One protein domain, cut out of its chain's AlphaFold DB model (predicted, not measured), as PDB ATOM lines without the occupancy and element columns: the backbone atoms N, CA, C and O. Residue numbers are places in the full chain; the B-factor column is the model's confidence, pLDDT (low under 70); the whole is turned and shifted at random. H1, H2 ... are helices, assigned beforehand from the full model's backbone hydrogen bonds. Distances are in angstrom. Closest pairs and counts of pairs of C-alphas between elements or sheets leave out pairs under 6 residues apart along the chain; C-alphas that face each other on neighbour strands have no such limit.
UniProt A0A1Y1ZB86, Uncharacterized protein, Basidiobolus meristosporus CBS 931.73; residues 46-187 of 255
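This is residues 46 to 187 of the 255 residues of an uncharacterized protein of Basidiobolus meristosporus CBS 931.73 (UniProt A0A1Y1ZB86). Helices H1, H2, H4, H5 and H6 form a ring, an up-and-down bundle, each against the one before; short H3 caps one end. Long H6 runs past the others. The printed part has 142 residues with six named helices and no named strand, its class all helix: a rod, 63 by 23 by 22 A, only just compact, close to loose, radius of gyration of the C-alphas 16.9 A.

Start at H1, residues 46 to 65, a hairpin with H2, residues 69 to 81; closest C-alphas 60 and 72, 5.7 A. H3, residues 85 to 91, touches H1. H4, residues 94 to 115, touches H1, 17 degrees. H5, residues 125 to 145, kinked 40 degrees near 139, touches H2. H6, residues 151 to 186, makes a hairpin with H5. O i to N i+4 pairs are within hydrogen-bond range throughout H1, H2, H6; H4 17 of 18, H5 15 of 17, H3 1 of 3, its i+3 pairs 2 of 4.

Find C-alpha 46 at (174.834, 174.453, 163.970); H6, 52.0 A from first to last C-alpha, ends at C-alpha 186 at (166.356, 170.370, 107.482).

No cut; pLDDT is under 70 at 118 to 122 and 185.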
ATOM      1  N   MET A  46     174.518 173.938 165.307       92.31
ATOM      2  CA  MET A  46     174.834 174.453 163.970       92.31
ATOM      3  C   MET A  46     175.215 173.324 163.009       92.31
ATOM      4  O   MET A  46     174.671 173.259 161.908       92.31
ATOM      5  N   ALA A  47     176.067 172.385 163.432       92.12
ATOM      6  CA  ALA A  47     176.447 171.228 162.620       92.12
ATOM      7  C   ALA A  47     175.245 170.321 162.285       92.12
ATOM      8  O   ALA A  47     175.088 169.866 161.145       92.12
ATOM      9  N   ASN A  48     174.354 170.105 163.257       94.31
ATOM     10  CA  ASN A  48     173.113 169.359 163.053       94.31
ATOM     11  C   ASN A  48     172.196 170.064 162.047       94.31
ATOM     12  O   ASN A  48     171.671 169.419 161.137       94.31
ATOM     13  N   PHE A  49     172.046 171.388 162.164       95.88
ATOM     14  CA  PHE A  49     171.289 172.179 161.197       95.88
ATOM     15  C   PHE A  49     171.893 172.091 159.791       95.88
ATOM     16  O   PHE A  49     171.161 171.857 158.835       95.88
ATOM     17  N   THR A  50     173.213 172.219 159.647       94.19
ATOM     18  CA  THR A  50     173.890 172.084 158.346       94.19
ATOM     19  C   THR A  50     173.637 170.713 157.720       94.19
ATOM     20  O   THR A  50     173.356 170.617 156.529       94.19
ATOM     21  N   THR A  51     173.669 169.641 158.514       95.75
ATOM     22  CA  THR A  51     173.366 168.286 158.025       95.75
ATOM     23  C   THR A  51     171.907 168.163 157.572       95.75
ATOM     24  O   THR A  51     171.624 167.617 156.501       95.75
ATOM     25  N   LEU A  52     170.976 168.718 158.353       96.56
ATOM     26  CA  LEU A  52     169.555 168.778 158.011       96.56
ATOM     27  C   LEU A  52     169.324 169.564 156.709       96.56
ATOM     28  O   LEU A  52     168.583 169.111 155.839       96.56
ATOM     29  N   TYR A  53     169.998 170.704 156.553       97.94
ATOM     30  CA  TYR A  53     169.903 171.551 155.371       97.94
ATOM     31  C   TYR A  53     170.436 170.857 154.113       97.94
ATOM     32  O   TYR A  53     169.770 170.839 153.084       97.94
ATOM     33  N   ARG A  54     171.583 170.182 154.206       97.38
ATOM     34  CA  ARG A  54     172.136 169.407 153.083       97.38
ATOM     35  C   ARG A  54     171.240 168.247 152.671       97.38
ATOM     36  O   ARG A  54     171.087 167.982 151.482       97.38
ATOM     37  N   THR A  55     170.602 167.591 153.639       97.50
ATOM     38  CA  THR A  55     169.596 166.555 153.353       97.50
ATOM     39  C   THR A  55     168.411 167.153 152.592       97.50
ATOM     40  O   THR A  55     167.937 166.569 151.623       97.50
ATOM     41  N   HIS A  56     167.966 168.350 152.977       97.88
ATOM     42  CA  HIS A  56     166.935 169.083 152.246       97.88
ATOM     43  C   HIS A  56     167.365 169.442 150.812       97.88
ATOM     44  O   HIS A  56     166.591 169.211 149.882       97.88
ATOM     45  N   CYS A  57     168.597 169.919 150.608       98.25
ATOM     46  CA  CYS A  57     169.147 170.160 149.272       98.25
ATOM     47  C   CYS A  57     169.145 168.885 148.419       98.25
ATOM     48  O   CYS A  57     168.735 168.932 147.262       98.25
ATOM     49  N   GLN A  58     169.517 167.737 148.991       97.69
ATOM     50  CA  GLN A  58     169.482 166.458 148.280       97.69
ATOM     51  C   GLN A  58     168.062 166.093 147.822       97.69
ATOM     52  O   GLN A  58     167.871 165.701 146.676       97.69
ATOM     53  N   VAL A  59     167.050 166.286 148.673       98.06
ATOM     54  CA  VAL A  59     165.649 166.038 148.287       98.06
ATOM     55  C   VAL A  59     165.217 166.955 147.137       98.06
ATOM     56  O   VAL A  59     164.529 166.507 146.221       98.06
ATOM     57  N   ILE A  60     165.625 168.231 147.149       98.00
ATOM     58  CA  ILE A  60     165.353 169.150 146.033       98.00
ATOM     59  C   ILE A  60     166.033 168.660 144.753       98.00
ATOM     60  O   ILE A  60     165.394 168.655 143.701       98.00
ATOM     61  N   TYR A  61     167.292 168.228 144.839       97.56
ATOM     62  CA  TYR A  61     168.032 167.689 143.701       97.56
ATOM     63  C   TYR A  61     167.338 166.460 143.100       97.56
ATOM     64  O   TYR A  61     167.095 166.426 141.896       97.56
ATOM     65  N   ASP A  62     166.936 165.491 143.926       96.69
ATOM     66  CA  ASP A  62     166.260 164.272 143.464       96.69
ATOM     67  C   ASP A  62     164.931 164.590 142.753       96.69
ATOM     68  O   ASP A  62     164.523 163.915 141.804       96.69
ATOM     69  N   LEU A  63     164.229 165.636 143.202       97.50
ATOM     70  CA  LEU A  63     163.021 166.130 142.543       97.50
ATOM     71  C   LEU A  63     163.339 166.865 141.235       97.50
ATOM     72  O   LEU A  63     162.583 166.723 140.272       97.50
ATOM     73  N   ALA A  64     164.437 167.620 141.185       95.25
ATOM     74  CA  ALA A  64     164.902 168.317 139.988       95.25
ATOM     75  C   ALA A  64     165.325 167.336 138.888       95.25
ATOM     76  O   ALA A  64     164.926 167.509 137.738       95.25
ATOM     77  N   GLU A  65     166.036 166.265 139.249       92.69
ATOM     78  CA  GLU A  65     166.409 165.169 138.347       92.69
ATOM     79  C   GLU A  65     165.172 164.528 137.695       92.69
ATOM     80  O   GLU A  65     165.164 164.213 136.508       92.69
ATOM     81  N   ARG A  66     164.078 164.403 138.454       94.44
ATOM     82  CA  ARG A  66     162.792 163.862 137.978       94.44
ATOM     83  C   ARG A  66     161.887 164.910 137.325       94.44
ATOM     84  O   ARG A  66     160.746 164.589 136.994       94.44
ATOM     85  N   GLN A  67     162.350 166.155 137.194       93.00
ATOM     86  CA  GLN A  67     161.572 167.310 136.727       93.00
ATOM     87  C   GLN A  67     160.244 167.518 137.486       93.00
ATOM     88  O   GLN A  67     159.261 168.032 136.949       93.00
ATOM     89  N   ASN A  68     160.195 167.141 138.768       96.62
ATOM     90  CA  ASN A  68     159.021 167.311 139.620       96.62
ATOM     91  C   ASN A  68     159.014 168.696 140.291       96.62
ATOM     92  O   ASN A  68     159.248 168.841 141.494       96.62
ATOM     93  N   PHE A  69     158.713 169.728 139.502       96.56
ATOM     94  CA  PHE A  69     158.718 171.122 139.959       96.56
ATOM     95  C   PHE A  69     157.679 171.422 141.052       96.56
ATOM     96  O   PHE A  69     157.953 172.192 141.973       96.56
ATOM     97  N   ALA A  70     156.512 170.776 141.004       96.31
ATOM     98  CA  ALA A  70     155.484 170.915 142.038       96.31
ATOM     99  C   ALA A  70     155.958 170.366 143.397       96.31
ATOM    100  O   ALA A  70     155.706 170.964 144.448       96.31
ATOM    101  N   GLY A  71     156.690 169.248 143.374       97.94
ATOM    102  CA  GLY A  71     157.338 168.693 144.558       97.94
ATOM    103  C   GLY A  71     158.362 169.659 145.151       97.94
ATOM    104  O   GLY A  71     158.348 169.880 146.357       97.94
ATOM    105  N   ILE A  72     159.190 170.296 144.316       98.19
ATOM    106  CA  ILE A  72     160.194 171.274 144.773       98.19
ATOM    107  C   ILE A  72     159.531 172.434 145.526       98.19
ATOM    108  O   ILE A  72     159.946 172.752 146.640       98.19
ATOM    109  N   SER A  73     158.473 173.025 144.957       97.62
ATOM    110  CA  SER A  73     157.702 174.095 145.613       97.62
ATOM    111  C   SER A  73     157.214 173.672 147.003       97.62
ATOM    112  O   SER A  73     157.367 174.399 147.988       97.62
ATOM    113  N   THR A  74     156.689 172.447 147.092       97.88
ATOM    114  CA  THR A  74     156.159 171.874 148.332       97.88
ATOM    115  C   THR A  74     157.260 171.682 149.371       97.88
ATOM    116  O   THR A  74     157.108 172.133 150.503       97.88
ATOM    117  N   VAL A  75     158.382 171.064 148.995       98.06
ATOM    118  CA  VAL A  75     159.472 170.730 149.921       98.06
ATOM    119  C   VAL A  75     160.193 171.980 150.427       98.06
ATOM    120  O   VAL A  75     160.505 172.050 151.614       98.06
ATOM    121  N   ILE A  76     160.412 172.993 149.578       97.81
ATOM    122  CA  ILE A  76     160.988 174.282 150.004       97.81
ATOM    123  C   ILE A  76     160.078 174.942 151.041       97.81
ATOM    124  O   ILE A  76     160.533 175.330 152.118       97.81
ATOM    125  N   LYS A  77     158.779 175.038 150.740       97.06
ATOM    126  CA  LYS A  77     157.802 175.627 151.657       97.06
ATOM    127  C   LYS A  77     157.748 174.867 152.979       97.06
ATOM    128  O   LYS A  77     157.824 175.492 154.034       97.06
ATOM    129  N   GLN A  78     157.640 173.544 152.917       97.12
ATOM    130  CA  GLN A  78     157.547 172.685 154.090       97.12
ATOM    131  C   GLN A  78     158.775 172.843 154.990       97.12
ATOM    132  O   GLN A  78     158.625 173.088 156.183       97.12
ATOM    133  N   PHE A  79     159.978 172.784 154.417       97.81
ATOM    134  CA  PHE A  79     161.223 172.877 155.174       97.81
ATOM    135  C   PHE A  79     161.307 174.153 156.016       97.81
ATOM    136  O   PHE A  79     161.568 174.089 157.216       97.81
ATOM    137  N   TRP A  80     161.051 175.314 155.405       96.94
ATOM    138  CA  TRP A  80     161.171 176.597 156.100       96.94
ATOM    139  C   TRP A  80     160.004 176.868 157.052       96.94
ATOM    140  O   TRP A  80     160.207 177.415 158.137       96.94
ATOM    141  N   GLN A  81     158.781 176.462 156.702       94.94
ATOM    142  CA  GLN A  81     157.610 176.722 157.545       94.94
ATOM    143  C   GLN A  81     157.536 175.787 158.759       94.94
ATOM    144  O   GLN A  81     157.167 176.237 159.847       94.94
ATOM    145  N   GLU A  82     157.954 174.529 158.612       94.50
ATOM    146  CA  GLU A  82     157.946 173.518 159.681       94.50
ATOM    147  C   GLU A  82     159.247 173.497 160.503       94.50
ATOM    148  O   GLU A  82     159.394 172.688 161.421       94.50
ATOM    149  N   LEU A  83     160.188 174.410 160.228       93.19
ATOM    150  CA  LEU A  83     161.447 174.493 160.963       93.19
ATOM    151  C   LEU A  83     161.198 174.784 162.451       93.19
ATOM    152  O   LEU A  83     160.618 175.815 162.812       93.19
ATOM    153  N   GLY A  84     161.661 173.880 163.320       89.00
ATOM    154  CA  GLY A  84     161.456 173.969 164.765       89.00
ATOM    155  C   GLY A  84     162.152 175.177 165.423       89.00
ATOM    156  O   GLY A  84     163.147 175.684 164.895       89.00
ATOM    157  N   PRO A  85     161.691 175.617 166.615       84.44
ATOM    158  CA  PRO A  85     162.220 176.799 167.305       84.44
ATOM    159  C   PRO A  85     163.751 176.873 167.473       84.44
ATOM    160  O   PRO A  85     164.296 177.940 167.182       84.44
ATOM    161  N   PRO A  86     164.478 175.803 167.877       85.56
ATOM    162  CA  PRO A  86     165.931 175.902 168.059       85.56
ATOM    163  C   PRO A  86     166.661 176.186 166.740       85.56
ATOM    164  O   PRO A  86     167.622 176.949 166.711       85.56
ATOM    165  N   TYR A  87     166.167 175.639 165.628       90.75
ATOM    166  CA  TYR A  87     166.787 175.800 164.316       90.75
ATOM    167  C   TYR A  87     166.446 177.129 163.645       90.75
ATOM    168  O   TYR A  87     167.268 177.644 162.893       90.75
ATOM    169  N   ARG A  88     165.292 177.738 163.955       91.00
ATOM    170  CA  ARG A  88     164.958 179.083 163.452       91.00
ATOM    171  C   ARG A  88     165.951 180.142 163.924       91.00
ATOM    172  O   ARG A  88     166.325 181.008 163.143       91.00
ATOM    173  N   GLY A  89     166.398 180.076 165.180       90.88
ATOM    174  CA  GLY A  89     167.442 180.976 165.684       90.88
ATOM    175  C   GLY A  89     168.773 180.762 164.960       90.88
ATOM    176  O   GLY A  89     169.379 181.714 164.474       90.88
ATOM    177  N   ILE A  90     169.170 179.497 164.815       93.69
ATOM    178  CA  ILE A  90     170.429 179.084 164.178       93.69
ATOM    179  C   ILE A  90     170.481 179.482 162.698       93.69
ATOM    180  O   ILE A  90     171.500 179.993 162.243       93.69
ATOM    181  N   ALA A  91     169.382 179.323 161.954       94.19
ATOM    182  CA  ALA A  91     169.302 179.663 160.532       94.19
ATOM    183  C   ALA A  91     169.561 181.153 160.239       94.19
ATOM    184  O   ALA A  91     169.914 181.507 159.118       94.19
ATOM    185  N   ASN A  92     169.394 182.025 161.240       91.81
ATOM    186  CA  ASN A  92     169.651 183.459 161.120       91.81
ATOM    187  C   ASN A  92     171.084 183.857 161.518       91.81
ATOM    188  O   ASN A  92     171.429 185.034 161.431       91.81
ATOM    189  N   HIS A  93     171.926 182.914 161.956       93.38
ATOM    190  CA  HIS A  93     173.323 183.200 162.268       93.38
ATOM    191  C   HIS A  93     174.110 183.493 160.974       93.38
ATOM    192  O   HIS A  93     173.996 182.716 160.023       93.38
ATOM    193  N   PRO A  94     174.946 184.550 160.905       93.50
ATOM    194  CA  PRO A  94     175.617 184.960 159.663       93.50
ATOM    195  C   PRO A  94     176.439 183.854 158.988       93.50
ATOM    196  O   PRO A  94     176.393 183.698 157.770       93.50
ATOM    197  N   GLU A  95     177.148 183.047 159.779       94.12
ATOM    198  CA  GLU A  95     177.916 181.901 159.275       94.12
ATOM    199  C   GLU A  95     177.010 180.826 158.658       94.12
ATOM    200  O   GLU A  95     177.315 180.269 157.607       94.12
ATOM    201  N   VAL A  96     175.846 180.576 159.264       96.00
ATOM    202  CA  VAL A  96     174.875 179.599 158.757       96.00
ATOM    203  C   VAL A  96     174.224 180.111 157.477       96.00
ATOM    204  O   VAL A  96     174.083 179.343 156.532       96.00
ATOM    205  N   ILE A  97     173.898 181.405 157.400       97.38
ATOM    206  CA  ILE A  97     173.387 182.040 156.175       97.38
ATOM    207  C   ILE A  97     174.405 181.916 155.035       97.38
ATOM    208  O   ILE A  97     174.029 181.606 153.903       97.38
ATOM    209  N   HIS A  98     175.693 182.128 155.322       96.38
ATOM    210  CA  HIS A  98     176.757 181.931 154.339       96.38
ATOM    211  C   HIS A  98     176.817 180.475 153.855       96.38
ATOM    212  O   HIS A  98     176.816 180.231 152.650       96.38
ATOM    213  N   ASN A  99     176.782 179.514 154.782       95.88
ATOM    214  CA  ASN A  99     176.804 178.087 154.457       95.88
ATOM    215  C   ASN A  99     175.577 177.656 153.641       95.88
ATOM    216  O   ASN A  99     175.737 176.959 152.644       95.88
ATOM    217  N   ILE A 100     174.380 178.134 154.000       98.12
ATOM    218  CA  ILE A 100     173.143 177.934 153.229       98.12
ATOM    219  C   ILE A 100     173.318 178.431 151.793       98.12
ATOM    220  O   ILE A 100     172.951 177.732 150.854       98.12
ATOM    221  N   GLY A 101     173.885 179.628 151.618       97.88
ATOM    222  CA  GLY A 101     174.142 180.189 150.294       97.88
ATOM    223  C   GLY A 101     175.090 179.324 149.459       97.88
ATOM    224  O   GLY A 101     174.831 179.123 148.278       97.88
ATOM    225  N   ASN A 102     176.148 178.783 150.069       97.69
ATOM    226  CA  ASN A 102     177.095 177.898 149.383       97.69
ATOM    227  C   ASN A 102     176.454 176.551 149.009       97.69
ATOM    228  O   ASN A 102     176.621 176.090 147.881       97.69
ATOM    229  N   ASP A 103     175.708 175.941 149.934       97.56
ATOM    230  CA  ASP A 103     174.989 174.687 149.687       97.56
ATOM    231  C   ASP A 103     173.925 174.880 148.574       97.56
ATOM    232  O   ASP A 103     173.800 174.025 147.696       97.56
ATOM    233  N   ASP A 104     173.227 176.026 148.537       98.38
ATOM    234  CA  ASP A 104     172.300 176.403 147.454       98.38
ATOM    235  C   ASP A 104     173.004 176.546 146.103       98.38
ATOM    236  O   ASP A 104     172.494 176.067 145.092       98.38
ATOM    237  N   THR A 105     174.168 177.204 146.062       97.56
ATOM    238  CA  THR A 105     174.935 177.360 144.819       97.56
ATOM    239  C   THR A 105     175.311 175.998 144.250       97.56
ATOM    240  O   THR A 105     175.037 175.734 143.082       97.56
ATOM    241  N   ILE A 106     175.851 175.106 145.087       96.94
ATOM    242  CA  ILE A 106     176.218 173.749 144.670       96.94
ATOM    243  C   ILE A 106     174.986 173.002 144.155       96.94
ATOM    244  O   ILE A 106     175.031 172.446 143.059       96.94
ATOM    245  N   LEU A 107     173.884 173.020 144.917       97.31
ATOM    246  CA  LEU A 107     172.614 172.400 144.536       97.31
ATOM    247  C   LEU A 107     172.139 172.881 143.163       97.31
ATOM    248  O   LEU A 107     171.752 172.071 142.319       97.31
ATOM    249  N   TYR A 108     172.131 174.188 142.934       97.38
ATOM    250  CA  TYR A 108     171.603 174.762 141.704       97.38
ATOM    251  C   TYR A 108     172.516 174.546 140.502       97.38
ATOM    252  O   TYR A 108     172.002 174.293 139.411       97.38
ATOM    253  N   ASP A 109     173.835 174.569 140.691       92.75
ATOM    254  CA  ASP A 109     174.797 174.262 139.633       92.75
ATOM    255  C   ASP A 109     174.597 172.832 139.117       92.75
ATOM    256  O   ASP A 109     174.472 172.617 137.907       92.75
ATOM    257  N   VAL A 110     174.469 171.853 140.021       93.25
ATOM    258  CA  VAL A 110     174.206 170.462 139.615       93.25
ATOM    259  C   VAL A 110     172.785 170.284 139.070       93.25
ATOM    260  O   VAL A 110     172.586 169.562 138.091       93.25
ATOM    261  N   SER A 111     171.798 170.990 139.634       93.56
ATOM    262  CA  SER A 111     170.400 170.920 139.187       93.56
ATOM    263  C   SER A 111     170.222 171.466 137.768       93.56
ATOM    264  O   SER A 111     169.470 170.903 136.977       93.56
ATOM    265  N   ALA A 112     170.925 172.543 137.408       91.62
ATOM    266  CA  ALA A 112     170.835 173.137 136.076       91.62
ATOM    267  C   ALA A 112     171.265 172.156 134.973       91.62
ATOM    268  O   ALA A 112     170.630 172.099 133.918       91.62
ATOM    269  N   VAL A 113     172.301 171.352 135.239       88.25
ATOM    270  CA  VAL A 113     172.822 170.347 134.301       88.25
ATOM    271  C   VAL A 113     171.827 169.204 134.087       88.25
ATOM    272  O   VAL A 113     171.652 168.761 132.954       88.25
ATOM    273  N   VAL A 114     171.156 168.740 135.148       88.50
ATOM    274  CA  VAL A 114     170.198 167.624 135.041       88.50
ATOM    275  C   VAL A 114     168.834 168.055 134.508       88.50
ATOM    276  O   VAL A 114     168.197 167.294 133.785       88.50
ATOM    277  N   ILE A 115     168.388 169.283 134.805       87.38
ATOM    278  CA  ILE A 115     167.111 169.813 134.302       87.38
ATOM    279  C   ILE A 115     167.173 170.024 132.785       87.38
ATOM    280  O   ILE A 115     166.193 169.745 132.089       87.38
ATOM    281  N   VAL A 116     168.311 170.500 132.265       85.31
ATOM    282  CA  VAL A 116     168.523 170.750 130.831       85.31
ATOM    283  C   VAL A 116     169.712 169.924 130.314       85.31
ATOM    284  O   VAL A 116     170.811 170.459 130.140       85.31
ATOM    285  N   PRO A 117     169.519 168.623 130.036       72.94
ATOM    286  CA  PRO A 117     170.596 167.753 129.583       72.94
ATOM    287  C   PRO A 117     170.983 168.064 128.126       72.94
ATOM    288  O   PRO A 117     170.370 167.564 127.190       72.94
ATOM    289  N   GLY A 118     172.028 168.879 127.945       64.00
ATOM    290  CA  GLY A 118     172.775 169.043 126.690       64.00
ATOM    291  C   GLY A 118     172.072 169.816 125.559       64.00
ATOM    292  O   GLY A 118     170.957 169.525 125.152       64.00
ATOM    293  N   PHE A 119     172.784 170.775 124.958       56.56
ATOM    294  CA  PHE A 119     172.272 171.668 123.898       56.56
ATOM    295  C   PHE A 119     172.030 171.013 122.523       56.56
ATOM    296  O   PHE A 119     171.551 171.676 121.598       56.56
ATOM    297  N   LEU A 120     172.425 169.749 122.354       52.69
ATOM    298  CA  LEU A 120     172.446 169.063 121.055       52.69
ATOM    299  C   LEU A 120     171.320 168.037 120.893       52.69
ATOM    300  O   LEU A 120     171.067 167.585 119.779       52.69
ATOM    301  N   THR A 121     170.630 167.687 121.978       62.97
ATOM    302  CA  THR A 121     169.433 166.846 121.947       62.97
ATOM    303  C   THR A 121     168.197 167.737 122.048       62.97
ATOM    304  O   THR A 121     168.012 168.384 123.077       62.97
ATOM    305  N   PRO A 122     167.346 167.807 121.007       66.31
ATOM    306  CA  PRO A 122     166.139 168.624 121.034       66.31
ATOM    307  C   PRO A 122     165.225 168.220 122.198       66.31
ATOM    308  O   PRO A 122     164.634 167.142 122.184       66.31
ATOM    309  N   LEU A 123     165.096 169.085 123.204       79.00
ATOM    310  CA  LEU A 123     164.083 168.926 124.246       79.00
ATOM    311  C   LEU A 123     162.687 169.229 123.678       79.00
ATOM    312  O   LEU A 123     162.537 170.214 122.950       79.00
ATOM    313  N   PRO A 124     161.644 168.458 124.031       85.81
ATOM    314  CA  PRO A 124     160.275 168.791 123.655       85.81
ATOM    315  C   PRO A 124     159.895 170.212 124.097       85.81
ATOM    316  O   PRO A 124     160.220 170.633 125.211       85.81
ATOM    317  N   LEU A 125     159.160 170.944 123.252       84.62
ATOM    318  CA  LEU A 125     158.744 172.324 123.545       84.62
ATOM    319  C   LEU A 125     157.925 172.423 124.845       84.62
ATOM    320  O   LEU A 125     158.056 173.387 125.591       84.62
ATOM    321  N   THR A 126     157.130 171.397 125.147       88.00
ATOM    322  CA  THR A 126     156.365 171.284 126.397       88.00
ATOM    323  C   THR A 126     157.268 171.245 127.630       88.00
ATOM    324  O   THR A 126     156.989 171.928 128.613       88.00
ATOM    325  N   THR A 127     158.376 170.501 127.575       88.88
ATOM    326  CA  THR A 127     159.374 170.436 128.652       88.88
ATOM    327  C   THR A 127     160.080 171.777 128.823       88.88
ATOM    328  O   THR A 127     160.223 172.257 129.945       88.88
ATOM    329  N   LEU A 128     160.466 172.428 127.719       89.44
ATOM    330  CA  LEU A 128     161.067 173.764 127.765       89.44
ATOM    331  C   LEU A 128     160.120 174.791 128.396       89.44
ATOM    332  O   LEU A 128     160.558 175.583 129.229       89.44
ATOM    333  N   GLN A 129     158.833 174.750 128.049       91.69
ATOM    334  CA  GLN A 129     157.825 175.626 128.642       91.69
ATOM    335  C   GLN A 129     157.681 175.375 130.149       91.69
ATOM    336  O   GLN A 129     157.712 176.323 130.929       91.69
ATOM    337  N   ALA A 130     157.617 174.109 130.575       93.69
ATOM    338  CA  ALA A 130     157.540 173.756 131.993       93.69
ATOM    339  C   ALA A 130     158.750 174.273 132.794       93.69
ATOM    340  O   ALA A 130     158.578 174.799 133.892       93.69
ATOM    341  N   ILE A 131     159.961 174.186 132.233       94.12
ATOM    342  CA  ILE A 131     161.183 174.716 132.860       94.12
ATOM    343  C   ILE A 131     161.135 176.248 132.950       94.12
ATOM    344  O   ILE A 131     161.499 176.816 133.979       94.12
ATOM    345  N   GLN A 132     160.664 176.931 131.903       94.31
ATOM    346  CA  GLN A 132     160.500 178.388 131.927       94.31
ATOM    347  C   GLN A 132     159.473 178.834 132.972       94.31
ATOM    348  O   GLN A 132     159.698 179.823 133.672       94.31
ATOM    349  N   ASP A 133     158.354 178.122 133.096       95.69
ATOM    350  CA  ASP A 133     157.310 178.447 134.067       95.69
ATOM    351  C   ASP A 133     157.759 178.155 135.500       95.69
ATOM    352  O   ASP A 133     157.460 178.940 136.402       95.69
ATOM    353  N   PHE A 134     158.537 177.088 135.706       96.75
ATOM    354  CA  PHE A 134     159.255 176.837 136.955       96.75
ATOM    355  C   PHE A 134     160.191 178.001 137.302       96.75
ATOM    356  O   PHE A 134     160.092 178.564 138.391       96.75
ATOM    357  N   ALA A 135     161.048 178.420 136.365       96.25
ATOM    358  CA  ALA A 135     162.020 179.487 136.591       96.25
ATOM    359  C   ALA A 135     161.361 180.829 136.965       96.25
ATOM    360  O   ALA A 135     161.887 181.557 137.805       96.25
ATOM    361  N   LYS A 136     160.192 181.143 136.385       96.25
ATOM    362  CA  LYS A 136     159.415 182.354 136.713       96.25
ATOM    363  C   LYS A 136     158.800 182.310 138.113       96.25
ATOM    364  O   LYS A 136     158.742 183.342 138.772       96.25
ATOM    365  N   GLN A 137     158.326 181.146 138.552       97.12
ATOM    366  CA  GLN A 137     157.625 180.989 139.833       97.12
ATOM    367  C   GLN A 137     158.566 180.778 141.024       97.12
ATOM    368  O   GLN A 137     158.191 181.041 142.163       97.12
ATOM    369  N   TYR A 138     159.790 180.312 140.777       97.75
ATOM    370  CA  TYR A 138     160.715 179.914 141.837       97.75
ATOM    371  C   TYR A 138     161.023 181.036 142.843       97.75
ATOM    372  O   TYR A 138     161.088 180.777 144.043       97.75
ATOM    373  N   ASP A 139     161.158 182.285 142.373       96.25
ATOM    374  CA  ASP A 139     161.406 183.453 143.236       96.25
ATOM    375  C   ASP A 139     160.299 183.612 144.290       96.25
ATOM    376  O   ASP A 139     160.573 183.745 145.483       96.25
ATOM    377  N   GLU A 140     159.038 183.501 143.861       97.25
ATOM    378  CA  GLU A 140     157.872 183.594 144.737       97.25
ATOM    379  C   GLU A 140     157.843 182.452 145.760       97.25
ATOM    380  O   GLU A 140     157.576 182.686 146.939       97.25
ATOM    381  N   TRP A 141     158.170 181.224 145.348       98.00
ATOM    382  CA  TRP A 141     158.210 180.079 146.263       98.00
ATOM    383  C   TRP A 141     159.231 180.276 147.382       98.00
ATOM    384  O   TRP A 141     158.931 179.988 148.544       98.00
ATOM    385  N   VAL A 142     160.407 180.823 147.061       97.75
ATOM    386  CA  VAL A 142     161.431 181.159 148.058       97.75
ATOM    387  C   VAL A 142     160.905 182.228 149.019       97.75
ATOM    388  O   VAL A 142     160.953 182.014 150.233       97.75
ATOM    389  N   VAL A 143     160.330 183.325 148.511       97.31
ATOM    390  CA  VAL A 143     159.767 184.402 149.350       97.31
ATOM    391  C   VAL A 143     158.694 183.872 150.305       97.31
ATOM    392  O   VAL A 143     158.752 184.132 151.507       97.31
ATOM    393  N   VAL A 144     157.728 183.107 149.792       97.12
ATOM    394  CA  VAL A 144     156.609 182.573 150.584       97.12
ATOM    395  C   VAL A 144     157.089 181.564 151.630       97.12
ATOM    396  O   VAL A 144     156.565 181.532 152.747       97.12
ATOM    397  N   SER A 145     158.090 180.743 151.299       97.25
ATOM    398  CA  SER A 145     158.647 179.764 152.239       97.25
ATOM    399  C   SER A 145     159.331 180.420 153.441       97.25
ATOM    400  O   SER A 145     159.198 179.935 154.561       97.25
ATOM    401  N   LEU A 146     159.984 181.566 153.233       96.56
ATOM    402  CA  LEU A 146     160.782 182.267 154.241       96.56
ATOM    403  C   LEU A 146     159.985 183.281 155.071       96.56
ATOM    404  O   LEU A 146     160.576 184.080 155.801       96.56
ATOM    405  N   TYR A 147     158.652 183.257 155.014       93.75
ATOM    406  CA  TYR A 147     157.827 184.132 155.844       93.75
ATOM    407  C   TYR A 147     158.194 183.991 157.335       93.75
ATOM    408  O   TYR A 147     158.252 182.886 157.877       93.75
ATOM    409  N   GLY A 148     158.481 185.115 157.997       90.19
ATOM    410  CA  GLY A 148     158.902 185.148 159.404       90.19
ATOM    411  C   GLY A 148     160.386 184.849 159.672       90.19
ATOM    412  O   GLY A 148     160.768 184.769 160.837       90.19
ATOM    413  N   HIS A 149     161.221 184.698 158.639       93.75
ATOM    414  CA  HIS A 149     162.680 184.583 158.769       93.75
ATOM    415  C   HIS A 149     163.378 185.942 158.584       93.75
ATOM    416  O   HIS A 149     162.754 186.925 158.179       93.75
ATOM    417  N   SER A 150     164.680 186.023 158.891       95.31
ATOM    418  CA  SER A 150     165.429 187.275 158.732       95.31
ATOM    419  C   SER A 150     165.523 187.722 157.271       95.31
ATOM    420  O   SER A 150     165.620 186.916 156.341       95.31
ATOM    421  N   GLN A 151     165.572 189.043 157.071       96.31
ATOM    422  CA  GLN A 151     165.769 189.628 155.746       96.31
ATOM    423  C   GLN A 151     167.111 189.209 155.131       96.31
ATOM    424  O   GLN A 151     167.170 188.979 153.931       96.31
ATOM    425  N   GLN A 152     168.166 189.056 155.940       97.31
ATOM    426  CA  GLN A 152     169.487 188.636 155.459       97.31
ATOM    427  C   GLN A 152     169.451 187.237 154.833       97.31
ATOM    428  O   GLN A 152     169.964 187.050 153.729       97.31
ATOM    429  N   LEU A 153     168.796 186.277 155.496       97.31
ATOM    430  CA  LEU A 153     168.607 184.933 154.954       97.31
ATOM    431  C   LEU A 153     167.800 184.975 153.649       97.31
ATOM    432  O   LEU A 153     168.208 184.385 152.651       97.31
ATOM    433  N   CYS A 154     166.686 185.714 153.639       97.88
ATOM    434  CA  CYS A 154     165.847 185.867 152.451       97.88
ATOM    435  C   CYS A 154     166.623 186.467 151.270       97.88
ATOM    436  O   CYS A 154     166.631 185.899 150.180       97.88
ATOM    437  N   SER A 155     167.354 187.561 151.497       98.06
ATOM    438  CA  SER A 155     168.191 188.191 150.476       98.06
ATOM    439  C   SER A 155     169.248 187.237 149.932       98.06
ATOM    440  O   SER A 155     169.387 187.148 148.712       98.06
ATOM    441  N   LYS A 156     169.944 186.481 150.795       98.31
ATOM    442  CA  LYS A 156     170.973 185.546 150.330       98.31
ATOM    443  C   LYS A 156     170.386 184.415 149.486       98.31
ATOM    444  O   LYS A 156     170.925 184.110 148.428       98.31
ATOM    445  N   LYS A 157     169.264 183.822 149.907       98.19
ATOM    446  CA  LYS A 157     168.615 182.747 149.139       98.19
ATOM    447  C   LYS A 157     168.090 183.242 147.792       98.19
ATOM    448  O   LYS A 157     168.270 182.554 146.790       98.19
ATOM    449  N   LEU A 158     167.507 184.442 147.739       98.38
ATOM    450  CA  LEU A 158     167.026 185.038 146.486       98.38
ATOM    451  C   LEU A 158     168.160 185.387 145.517       98.38
ATOM    452  O   LEU A 158     168.009 185.183 144.317       98.38
ATOM    453  N   GLU A 159     169.295 185.885 146.007       98.00
ATOM    454  CA  GLU A 159     170.484 186.160 145.186       98.00
ATOM    455  C   GLU A 159     170.930 184.908 144.411       98.00
ATOM    456  O   GLU A 159     171.085 184.936 143.185       98.00
ATOM    457  N   VAL A 160     171.072 183.786 145.122       97.75
ATOM    458  CA  VAL A 160     171.521 182.521 144.530       97.75
ATOM    459  C   VAL A 160     170.422 181.909 143.645       97.75
ATOM    460  O   VAL A 160     170.696 181.494 142.518       97.75
ATOM    461  N   ALA A 161     169.161 181.943 144.088       98.06
ATOM    462  CA  ALA A 161     168.010 181.445 143.329       98.06
ATOM    463  C   ALA A 161     167.802 182.175 141.990       98.06
ATOM    464  O   ALA A 161     167.539 181.537 140.974       98.06
ATOM    465  N   ARG A 162     167.952 183.505 141.957       97.94
ATOM    466  CA  ARG A 162     167.813 184.304 140.724       97.94
ATOM    467  C   ARG A 162     168.920 184.029 139.720       97.94
ATOM    468  O   ARG A 162     168.680 184.043 138.515       97.94
ATOM    469  N   THR A 163     170.128 183.760 140.211       97.44
ATOM    470  CA  THR A 163     171.242 183.340 139.357       97.44
ATOM    471  C   THR A 163     170.906 182.015 138.674       97.44
ATOM    472  O   THR A 163     170.995 181.903 137.452       97.44
ATOM    473  N   PHE A 164     170.416 181.044 139.444       97.38
ATOM    474  CA  PHE A 164     169.978 179.745 138.938       97.38
ATOM    475  C   PHE A 164     168.847 179.837 137.906       97.38
ATOM    476  O   PHE A 164     168.963 179.297 136.804       97.38
ATOM    477  N   THR A 165     167.760 180.546 138.212       96.81
ATOM    478  CA  THR A 165     166.625 180.670 137.283       96.81
ATOM    479  C   THR A 165     166.999 181.439 136.016       96.81
ATOM    480  O   THR A 165     166.529 181.096 134.929       96.81
ATOM    481  N   GLY A 166     167.904 182.419 136.120       94.31
ATOM    482  CA  GLY A 166     168.497 183.103 134.972       94.31
ATOM    483  C   GLY A 166     169.308 182.164 134.073       94.31
ATOM    484  O   GLY A 166     169.192 182.231 132.846       94.31
ATOM    485  N   ILE A 167     170.079 181.244 134.664       93.25
ATOM    486  CA  ILE A 167     170.786 180.191 133.924       93.25
ATOM    487  C   ILE A 167     169.777 179.301 133.193       93.25
ATOM    488  O   ILE A 167     169.898 179.144 131.978       93.25
ATOM    489  N   LEU A 168     168.747 178.785 133.873       93.50
ATOM    490  CA  LEU A 168     167.722 177.944 133.240       93.50
ATOM    491  C   LEU A 168     167.040 178.642 132.058       93.50
ATOM    492  O   LEU A 168     166.922 178.054 130.984       93.50
ATOM    493  N   ALA A 169     166.655 179.910 132.220       91.06
ATOM    494  CA  ALA A 169     166.053 180.691 131.145       91.06
ATOM    495  C   ALA A 169     166.983 180.780 129.923       91.06
ATOM    496  O   ALA A 169     166.556 180.517 128.796       91.06
ATOM    497  N   LYS A 170     168.273 181.068 130.143       89.88
ATOM    498  CA  LYS A 170     169.283 181.117 129.077       89.88
ATOM    499  C   LYS A 170     169.459 179.761 128.393       89.88
ATOM    500  O   LYS A 170     169.532 179.706 127.165       89.88
ATOM    501  N   LEU A 171     169.501 178.671 129.161       88.12
ATOM    502  CA  LEU A 171     169.604 177.310 128.632       88.12
ATOM    503  C   LEU A 171     168.382 176.945 127.773       88.12
ATOM    504  O   LEU A 171     168.543 176.373 126.693       88.12
ATOM    505  N   CYS A 172     167.174 177.327 128.192       89.19
ATOM    506  CA  CYS A 172     165.960 177.140 127.398       89.19
ATOM    507  C   CYS A 172     165.982 177.962 126.101       89.19
ATOM    508  O   CYS A 172     165.644 177.430 125.043       89.19
ATOM    509  N   SER A 173     166.412 179.229 126.149       87.38
ATOM    510  CA  SER A 173     166.559 180.064 124.949       87.38
ATOM    511  C   SER A 173     167.566 179.474 123.958       87.38
ATOM    512  O   SER A 173     167.286 179.417 122.763       87.38
ATOM    513  N   LEU A 174     168.710 178.976 124.441       85.62
ATOM    514  CA  LEU A 174     169.708 178.304 123.603       85.62
ATOM    515  C   LEU A 174     169.154 177.027 122.959       85.62
ATOM    516  O   LEU A 174     169.388 176.788 121.776       85.62
ATOM    517  N   ASN A 175     168.373 176.239 123.701       85.12
ATOM    518  CA  ASN A 175     167.704 175.056 123.158       85.12
ATOM    519  C   ASN A 175     166.706 175.415 122.051       85.12
ATOM    520  O   ASN A 175     166.703 174.779 120.999       85.12
ATOM    521  N   HIS A 176     165.901 176.462 122.244       83.31
ATOM    522  CA  HIS A 176     164.971 176.936 121.221       83.31
ATOM    523  C   HIS A 176     165.701 177.413 119.953       83.31
ATOM    524  O   HIS A 176     165.282 177.097 118.838       83.31
ATOM    525  N   LEU A 177     166.815 178.138 120.106       81.00
ATOM    526  CA  LEU A 177     167.649 178.578 118.982       81.00
ATOM    527  C   LEU A 177     168.252 177.392 118.222       81.00
ATOM    528  O   LEU A 177     168.183 177.360 116.997       81.00
ATOM    529  N   SER A 178     168.784 176.402 118.946       80.94
ATOM    530  CA  SER A 178     169.331 175.166 118.371       80.94
ATOM    531  C   SER A 178     168.282 174.428 117.532       80.94
ATOM    532  O   SER A 178     168.533 174.078 116.379       80.94
ATOM    533  N   GLN A 179     167.060 174.286 118.057       80.06
ATOM    534  CA  GLN A 179     165.946 173.662 117.336       80.06
ATOM    535  C   GLN A 179     165.497 174.476 116.121       80.06
ATOM    536  O   GLN A 179     165.270 173.908 115.052       80.06
ATOM    537  N   SER A 180     165.416 175.801 116.261       78.88
ATOM    538  CA  SER A 180     165.059 176.702 115.162       78.88
ATOM    539  C   SER A 180     166.066 176.571 114.014       78.88
ATOM    540  O   SER A 180     165.674 176.319 112.876       78.88
ATOM    541  N   ALA A 181     167.366 176.627 114.319       75.06
ATOM    542  CA  ALA A 181     168.432 176.440 113.339       75.06
ATOM    543  C   ALA A 181     168.392 175.047 112.691       75.06
ATOM    544  O   ALA A 181     168.502 174.932 111.470       75.06
ATOM    545  N   ALA A 182     168.178 173.989 113.481       74.94
ATOM    546  CA  ALA A 182     168.056 172.630 112.962       74.94
ATOM    547  C   ALA A 182     166.865 172.481 112.000       74.94
ATOM    548  O   ALA A 182     167.007 171.854 110.952       74.94
ATOM    549  N   SER A 183     165.715 173.086 112.316       74.25
ATOM    550  CA  SER A 183     164.516 173.030 111.469       74.25
ATOM    551  C   SER A 183     164.708 173.734 110.121       74.25
ATOM    552  O   SER A 183     164.309 173.202 109.086       74.25
ATOM    553  N   ILE A 184     165.400 174.879 110.123       73.75
ATOM    554  CA  ILE A 184     165.752 175.632 108.916       73.75
ATOM    555  C   ILE A 184     166.684 174.798 108.033       73.75
ATOM    556  O   ILE A 184     166.413 174.634 106.847       73.75
ATOM    557  N   VAL A 185     167.739 174.214 108.615       68.88
ATOM    558  CA  VAL A 185     168.714 173.387 107.880       68.88
ATOM    559  C   VAL A 185     168.076 172.117 107.304       68.88
ATOM    560  O   VAL A 185     168.463 171.657 106.231       68.88
ATOM    561  N   GLN A 186     167.094 171.530 107.992       72.75
ATOM    562  CA  GLN A 186     166.356 170.370 107.482       72.75
ATOM    563  C   GLN A 186     165.391 170.737 106.342       72.75
ATOM    564  O   GLN A 186     165.071 169.881 105.512       72.75
ATOM    565  N   ASN A 187     164.960 171.998 106.258       77.00
ATOM    566  CA  ASN A 187     164.125 172.500 105.177       77.00
ATOM    567  C   ASN A 187     164.993 172.976 103.998       77.00
ATOM    568  O   ASN A 187     165.507 174.096 103.976       77.00
TER     569      ASN A 187